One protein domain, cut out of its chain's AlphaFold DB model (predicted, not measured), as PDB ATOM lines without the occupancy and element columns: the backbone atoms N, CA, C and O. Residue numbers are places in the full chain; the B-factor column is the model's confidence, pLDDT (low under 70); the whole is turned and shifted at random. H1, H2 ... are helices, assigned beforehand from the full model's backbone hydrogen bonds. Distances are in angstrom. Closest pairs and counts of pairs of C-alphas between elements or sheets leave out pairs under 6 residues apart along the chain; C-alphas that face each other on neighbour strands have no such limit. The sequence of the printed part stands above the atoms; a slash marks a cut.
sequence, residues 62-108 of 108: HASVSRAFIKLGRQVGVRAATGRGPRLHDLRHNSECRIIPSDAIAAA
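AT A GLANCE: This is residues 62 to 108 of the 108 residues of a protein of Mesorhizobium sp (UniProt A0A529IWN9). Two helices form a loose T: H1 is the crossbar, and H2 starts beside the middle of H1, near Phe 69, and points away from it. The link, residues 76 to 87, folds back from the end of H1 to the beginning of H2, while residues 90 to 108, most of H2 and the tail after it, stick out and make the length. The printed part has 47 residues with two named helices, H1 then H2, and no named strand; the class is all helix. It is only just extended, close to loose, with a radius of gyration of the C-alphas of 14.7 A, and it spans 44 by 22 by 15 A.

IN THESE COORDINATES: H1 is residues 62 to 75, 20.0 A from first to last C-alpha; C-alpha 62 is at (-45.910, -40.254, 17.315). H2 is residues 88 to 99, 17.7 A long from first to last C-alpha; it begins at C-alpha 88 at (-42.751, -43.399, 8.017) and ends at C-alpha 99 at (-45.364, -59.416, 1.010).

HOW THE PARTS SIT: H1 and H2 are close but not clearly touching, with 2 pairs of C-alphas within 8 A. Their closest C-alphas, those of Phe 69 and Leu 88, are 6.7 A apart. Their lines stand about perpendicular, at 77 degrees, and their centres are 16.9 A apart. In H1 every O i to N i+4 pair is within hydrogen-bond range; in H2 it is 7 of 8. Residues 90 to 108, of which 90 to 99 belong to H2, stand free.

THE WHOLE: The two C-alphas farthest apart, those of Ser 64 and Ala 108, are 48.1 A apart. The printed part has no cut and ends at residue 108, the chain's last residue. The link from H1 to H2, 12 residues, is long. The mean pLDDT of the printed part is 73.9; confidence is under 70 at residue 83 and at residues 94 to 108.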
ATOM      1  N   HIS A  62     -45.954 -40.210  18.781       89.31
ATOM      2  CA  HIS A  62     -45.910 -40.254  17.315       89.31
ATOM      3  C   HIS A  62     -44.967 -39.189  16.721       89.31
ATOM      4  O   HIS A  62     -44.270 -39.434  15.728       89.31
ATOM      5  N   ALA A  63     -44.914 -38.006  17.337       91.19
ATOM      6  CA  ALA A  63     -44.042 -36.924  16.901       91.19
ATOM      7  C   ALA A  63     -42.559 -37.280  17.085       91.19
ATOM      8  O   ALA A  63     -41.748 -36.999  16.202       91.19
ATOM      9  N   SER A  64     -42.193 -37.948  18.180       92.94
ATOM     10  CA  SER A  64     -40.821 -38.380  18.457       92.94
ATOM     11  C   SER A  64     -40.367 -39.483  17.521       92.94
ATOM     12  O   SER A  64     -39.261 -39.394  16.989       92.94
ATOM     13  N   VAL A  65     -41.235 -40.455  17.225       92.12
ATOM     14  CA  VAL A  65     -40.944 -41.474  16.206       92.12
ATOM     15  C   VAL A  65     -40.741 -40.819  14.836       92.12
ATOM     16  O   VAL A  65     -39.764 -41.109  14.147       92.12
ATOM     17  N   SER A  66     -41.604 -39.868  14.464       90.81
ATOM     18  CA  SER A  66     -41.491 -39.143  13.191       90.81
ATOM     19  C   SER A  66     -40.193 -38.330  13.100       90.81
ATOM     20  O   SER A  66     -39.504 -38.373  12.081       90.81
ATOM     21  N   ARG A  67     -39.816 -37.628  14.177       91.44
ATOM     22  CA  ARG A  67     -38.554 -36.874  14.267       91.44
ATOM     23  C   ARG A  67     -37.338 -37.794  14.146       91.44
ATOM     24  O   ARG A  67     -36.420 -37.476  13.390       91.44
ATOM     25  N   ALA A  68     -37.343 -38.932  14.840       92.44
ATOM     26  CA  ALA A  68     -36.274 -39.925  14.755       92.44
ATOM     27  C   ALA A  68     -36.132 -40.474  13.328       92.44
ATOM     28  O   ALA A  68     -35.027 -40.511  12.790       92.44
ATOM     29  N   PHE A  69     -37.250 -40.809  12.681       91.75
ATOM     30  CA  PHE A  69     -37.258 -41.297  11.306       91.75
ATOM     31  C   PHE A  69     -36.723 -40.261  10.307       91.75
ATOM     32  O   PHE A  69     -35.877 -40.585   9.480       91.75
ATOM     33  N   ILE A  70     -37.152 -38.997  10.409       91.12
ATOM     34  CA  ILE A  70     -36.640 -37.912   9.554       91.12
ATOM     35  C   ILE A  70     -35.133 -37.730   9.750       91.12
ATOM     36  O   ILE A  70     -34.408 -37.568   8.768       91.12
ATOM     37  N   LYS A  71     -34.659 -37.760  11.003       91.69
ATOM     38  CA  LYS A  71     -33.232 -37.649  11.322       91.69
ATOM     39  C   LYS A  71     -32.438 -38.780  10.667       91.69
ATOM     40  O   LYS A  71     -31.485 -38.490   9.952       91.69
ATOM     41  N   LEU A  72     -32.866 -40.029  10.854       91.81
ATOM     42  CA  LEU A  72     -32.219 -41.199  10.257       91.81
ATOM     43  C   LEU A  72     -32.244 -41.135   8.727       91.81
ATOM     44  O   LEU A  72     -31.208 -41.307   8.098       91.81
ATOM     45  N   GLY A  73     -33.393 -40.800   8.133       91.12
ATOM     46  CA  GLY A  73     -33.538 -40.677   6.684       91.12
ATOM     47  C   GLY A  73     -32.595 -39.637   6.073       91.12
ATOM     48  O   GLY A  73     -32.045 -39.859   4.999       91.12
ATOM     49  N   ARG A  74     -32.359 -38.521   6.773       90.81
ATOM     50  CA  ARG A  74     -31.362 -37.520   6.364       90.81
ATOM     51  C   ARG A  74     -29.933 -38.034   6.521       90.81
ATOM     52  O   ARG A  74     -29.120 -37.816   5.635       90.81
ATOM     53  N   GLN A  75     -29.633 -38.724   7.623       91.62
ATOM     54  CA  GLN A  75     -28.295 -39.265   7.893       91.62
ATOM     55  C   GLN A  75     -27.858 -40.304   6.857       91.62
ATOM     56  O   GLN A  75     -26.695 -40.320   6.477       91.62
ATOM     57  N   VAL A  76     -28.782 -41.141   6.385       90.56
ATOM     58  CA  VAL A  76     -28.492 -42.168   5.370       90.56
ATOM     59  C   VAL A  76     -28.713 -41.674   3.933       90.56
ATOM     60  O   VAL A  76     -28.634 -42.460   2.996       90.56
ATOM     61  N   GLY A  77     -29.021 -40.386   3.740       89.62
ATOM     62  CA  GLY A  77     -29.145 -39.759   2.419       89.62
ATOM     63  C   GLY A  77     -30.441 -40.049   1.650       89.62
ATOM     64  O   GLY A  77     -30.612 -39.544   0.546       89.62
ATOM     65  N   VAL A  78     -31.391 -40.801   2.216       87.94
ATOM     66  CA  VAL A  78     -32.679 -41.107   1.550       87.94
ATOM     67  C   VAL A  78     -33.696 -39.967   1.652       87.94
ATOM     68  O   VAL A  78     -34.729 -39.985   0.985       87.94
ATOM     69  N   ARG A  79     -33.434 -38.972   2.504       86.56
ATOM     70  CA  ARG A  79     -34.288 -37.796   2.689       86.56
ATOM     71  C   ARG A  79     -33.459 -36.521   2.571       86.56
ATOM     72  O   ARG A  79     -32.429 -36.385   3.223       86.56
ATOM     73  N   ALA A  80     -33.950 -35.561   1.794       81.62
ATOM     74  CA  ALA A  80     -33.302 -34.267   1.640       81.62
ATOM     75  C   ALA A  80     -33.389 -33.426   2.929       81.62
ATOM     76  O   ALA A  80     -34.271 -33.612   3.781       81.62
ATOM     77  N   ALA A  81     -32.490 -32.443   3.054       73.69
ATOM     78  CA  ALA A  81     -32.532 -31.464   4.139       73.69
ATOM     79  C   ALA A  81     -33.877 -30.710   4.160       73.69
ATOM     80  O   ALA A  81     -34.466 -30.518   5.226       73.69
ATOM     81  N   THR A  82     -34.427 -30.384   2.989       73.25
ATOM     82  CA  THR A  82     -35.713 -29.699   2.820       73.25
ATOM     83  C   THR A  82     -36.784 -30.653   2.294       73.25
ATOM     84  O   THR A  82     -36.639 -31.199   1.208       73.25
ATOM     85  N   GLY A  83     -37.867 -30.839   3.063       65.38
ATOM     86  CA  GLY A  83     -39.207 -31.312   2.648       65.38
ATOM     87  C   GLY A  83     -39.386 -32.685   1.967       65.38
ATOM     88  O   GLY A  83     -40.394 -33.343   2.215       65.38
ATOM     89  N   ARG A  84     -38.448 -33.141   1.136       78.88
ATOM     90  CA  ARG A  84     -38.565 -34.275   0.216       78.88
ATOM     91  C   ARG A  84     -37.933 -35.546   0.775       78.88
ATOM     92  O   ARG A  84     -36.844 -35.515   1.341       78.88
ATOM     93  N   GLY A  85     -38.627 -36.662   0.568       81.94
ATOM     94  CA  GLY A  85     -38.173 -38.024   0.848       81.94
ATOM     95  C   GLY A  85     -39.253 -38.876   1.524       81.94
ATOM     96  O   GLY A  85     -40.349 -38.369   1.800       81.94
ATOM     97  N   PRO A  86     -38.949 -40.149   1.818       84.38
ATOM     98  CA  PRO A  86     -39.920 -41.108   2.324       84.38
ATOM     99  C   PRO A  86     -40.417 -40.704   3.709       84.38
ATOM    100  O   PRO A  86     -39.665 -40.155   4.522       84.38
ATOM    101  N   ARG A  87     -41.699 -40.942   3.960       83.25
ATOM    102  CA  ARG A  87     -42.410 -40.796   5.233       83.25
ATOM    103  C   ARG A  87     -42.468 -42.155   5.927       83.25
ATOM    104  O   ARG A  87     -42.336 -43.196   5.294       83.25
ATOM    105  N   LEU A  88     -42.712 -42.156   7.237       84.44
ATOM    106  CA  LEU A  88     -42.751 -43.399   8.017       84.44
ATOM    107  C   LEU A  88     -43.794 -44.397   7.476       84.44
ATOM    108  O   LEU A  88     -43.553 -45.597   7.460       84.44
ATOM    109  N   HIS A  89     -44.936 -43.908   6.988       84.31
ATOM    110  CA  HIS A  89     -45.965 -44.767   6.397       84.31
ATOM    111  C   HIS A  89     -45.588 -45.321   5.018       84.31
ATOM    112  O   HIS A  89     -46.151 -46.337   4.620       84.31
ATOM    113  N   ASP A  90     -44.631 -44.713   4.312       82.81
ATOM    114  CA  ASP A  90     -44.163 -45.240   3.027       82.81
ATOM    115  C   ASP A  90     -43.421 -46.572   3.243       82.81
ATOM    116  O   ASP A  90     -43.511 -47.467   2.405       82.81
ATOM    117  N   LEU A  91     -42.790 -46.770   4.415       79.19
ATOM    118  CA  LEU A  91     -42.240 -48.076   4.806       79.19
ATOM    119  C   LEU A  91     -43.324 -49.149   4.903       79.19
ATOM    120  O   LEU A  91     -43.105 -50.288   4.496       79.19
ATOM    121  N   ARG A  92     -44.500 -48.787   5.428       76.88
ATOM    122  CA  ARG A  92     -45.625 -49.718   5.535       76.88
ATOM    123  C   ARG A  92     -46.118 -50.125   4.148       76.88
ATOM    124  O   ARG A  92     -46.316 -51.311   3.912       76.88
ATOM    125  N   HIS A  93     -46.231 -49.169   3.228       73.50
ATOM    126  CA  HIS A  93     -46.581 -49.456   1.836       73.50
ATOM    127  C   HIS A  93     -45.554 -50.375   1.164       73.50
ATOM    128  O   HIS A  93     -45.929 -51.371   0.557       73.50
ATOM    129  N   ASN A  94     -44.256 -50.106   1.340       65.75
ATOM    130  CA  ASN A  94     -43.206 -50.949   0.769       65.75
ATOM    131  C   ASN A  94     -43.232 -52.382   1.331       65.75
ATOM    132  O   ASN A  94     -43.083 -53.339   0.573       65.75
ATOM    133  N   SER A  95     -43.475 -52.537   2.639       59.12
ATOM    134  CA  SER A  95     -43.596 -53.863   3.254       59.12
ATOM    135  C   SER A  95     -44.784 -54.653   2.701       59.12
ATOM    136  O   SER A  95     -44.632 -55.828   2.389       59.12
ATOM    137  N   GLU A  96     -45.937 -54.007   2.501       58.59
ATOM    138  CA  GLU A  96     -47.124 -54.638   1.917       58.59
ATOM    139  C   GLU A  96     -46.870 -55.044   0.455       58.59
ATOM    140  O   GLU A  96     -47.193 -56.168   0.079       58.59
ATOM    141  N   CYS A  97     -46.196 -54.204  -0.342       57.47
ATOM    142  CA  CYS A  97     -45.826 -54.538  -1.722       57.47
ATOM    143  C   CYS A  97     -44.888 -55.749  -1.833       57.47
ATOM    144  O   CYS A  97     -45.032 -56.527  -2.766       57.47
ATOM    145  N   ARG A  98     -43.935 -55.925  -0.907       55.91
ATOM    146  CA  ARG A  98     -42.992 -57.061  -0.929       55.91
ATOM    147  C   ARG A  98     -43.579 -58.355  -0.347       55.91
ATOM    148  O   ARG A  98     -43.068 -59.431  -0.636       55.91
ATOM    149  N   ILE A  99     -44.621 -58.256   0.482       56.34
ATOM    150  CA  ILE A  99     -45.364 -59.416   1.010       56.34
ATOM    151  C   ILE A  99     -46.313 -59.994  -0.054       56.34
ATOM    152  O   ILE A  99     -46.637 -61.179   0.007       56.34
ATOM    153  N   ILE A 100     -46.727 -59.198  -1.045       40.75
ATOM    154  CA  ILE A 100     -47.365 -59.724  -2.257       40.75
ATOM    155  C   ILE A 100     -46.263 -60.408  -3.085       40.75
ATOM    156  O   ILE A 100     -45.331 -59.721  -3.507       40.75
ATOM    157  N   PRO A 101     -46.311 -61.735  -3.309       37.78
ATOM    158  CA  PRO A 101     -45.309 -62.407  -4.125       37.78
ATOM    159  C   PRO A 101     -45.337 -61.823  -5.541       37.78
ATOM    160  O   PRO A 101     -46.360 -61.854  -6.224       37.78
ATOM    161  N   SER A 102     -44.212 -61.255  -5.975       45.19
ATOM    162  CA  SER A 102     -44.001 -60.853  -7.364       45.19
ATOM    163  C   SER A 102     -43.572 -62.086  -8.163       45.19
ATOM    164  O   SER A 102     -42.415 -62.214  -8.535       45.19
ATOM    165  N   ASP A 103     -44.522 -62.987  -8.418       52.38
ATOM    166  CA  ASP A 103     -44.388 -64.073  -9.405       52.38
ATOM    167  C   ASP A 103     -45.075 -63.692 -10.727       52.38
ATOM    168  O   ASP A 103     -45.802 -64.469 -11.339       52.38
ATOM    169  N   ALA A 104     -44.876 -62.455 -11.179       49.25
ATOM    170  CA  ALA A 104     -45.305 -62.033 -12.506       49.25
ATOM    171  C   ALA A 104     -44.459 -60.849 -12.978       49.25
ATOM    172  O   ALA A 104     -44.779 -59.696 -12.706       49.25
ATOM    173  N   ILE A 105     -43.347 -61.176 -13.636       48.06
ATOM    174  CA  ILE A 105     -42.801 -60.611 -14.888       48.06
ATOM    175  C   ILE A 105     -41.295 -60.920 -14.873       48.06
ATOM    176  O   ILE A 105     -40.474 -60.090 -14.500       48.06
ATOM    177  N   ALA A 106     -40.954 -62.158 -15.237       36.56
ATOM    178  CA  ALA A 106     -39.670 -62.534 -15.829       36.56
ATOM    179  C   ALA A 106     -39.753 -63.989 -16.324       36.56
ATOM    180  O   ALA A 106     -39.222 -64.905 -15.707       36.56
ATOM    181  N   ALA A 107     -40.437 -64.196 -17.445       33.56
ATOM    182  CA  ALA A 107     -40.122 -65.295 -18.347       33.56
ATOM    183  C   ALA A 107     -40.329 -64.769 -19.768       33.56
ATOM    184  O   ALA A 107     -41.448 -64.419 -20.150       33.56
ATOM    185  N   ALA A 108     -39.200 -64.594 -20.453       36.09
ATOM    186  CA  ALA A 108     -39.111 -64.477 -21.899       36.09
ATOM    187  C   ALA A 108     -39.438 -65.827 -22.549       36.09
ATOM    188  O   ALA A 108     -39.221 -66.859 -21.871       36.09
TER     189      ALA A 108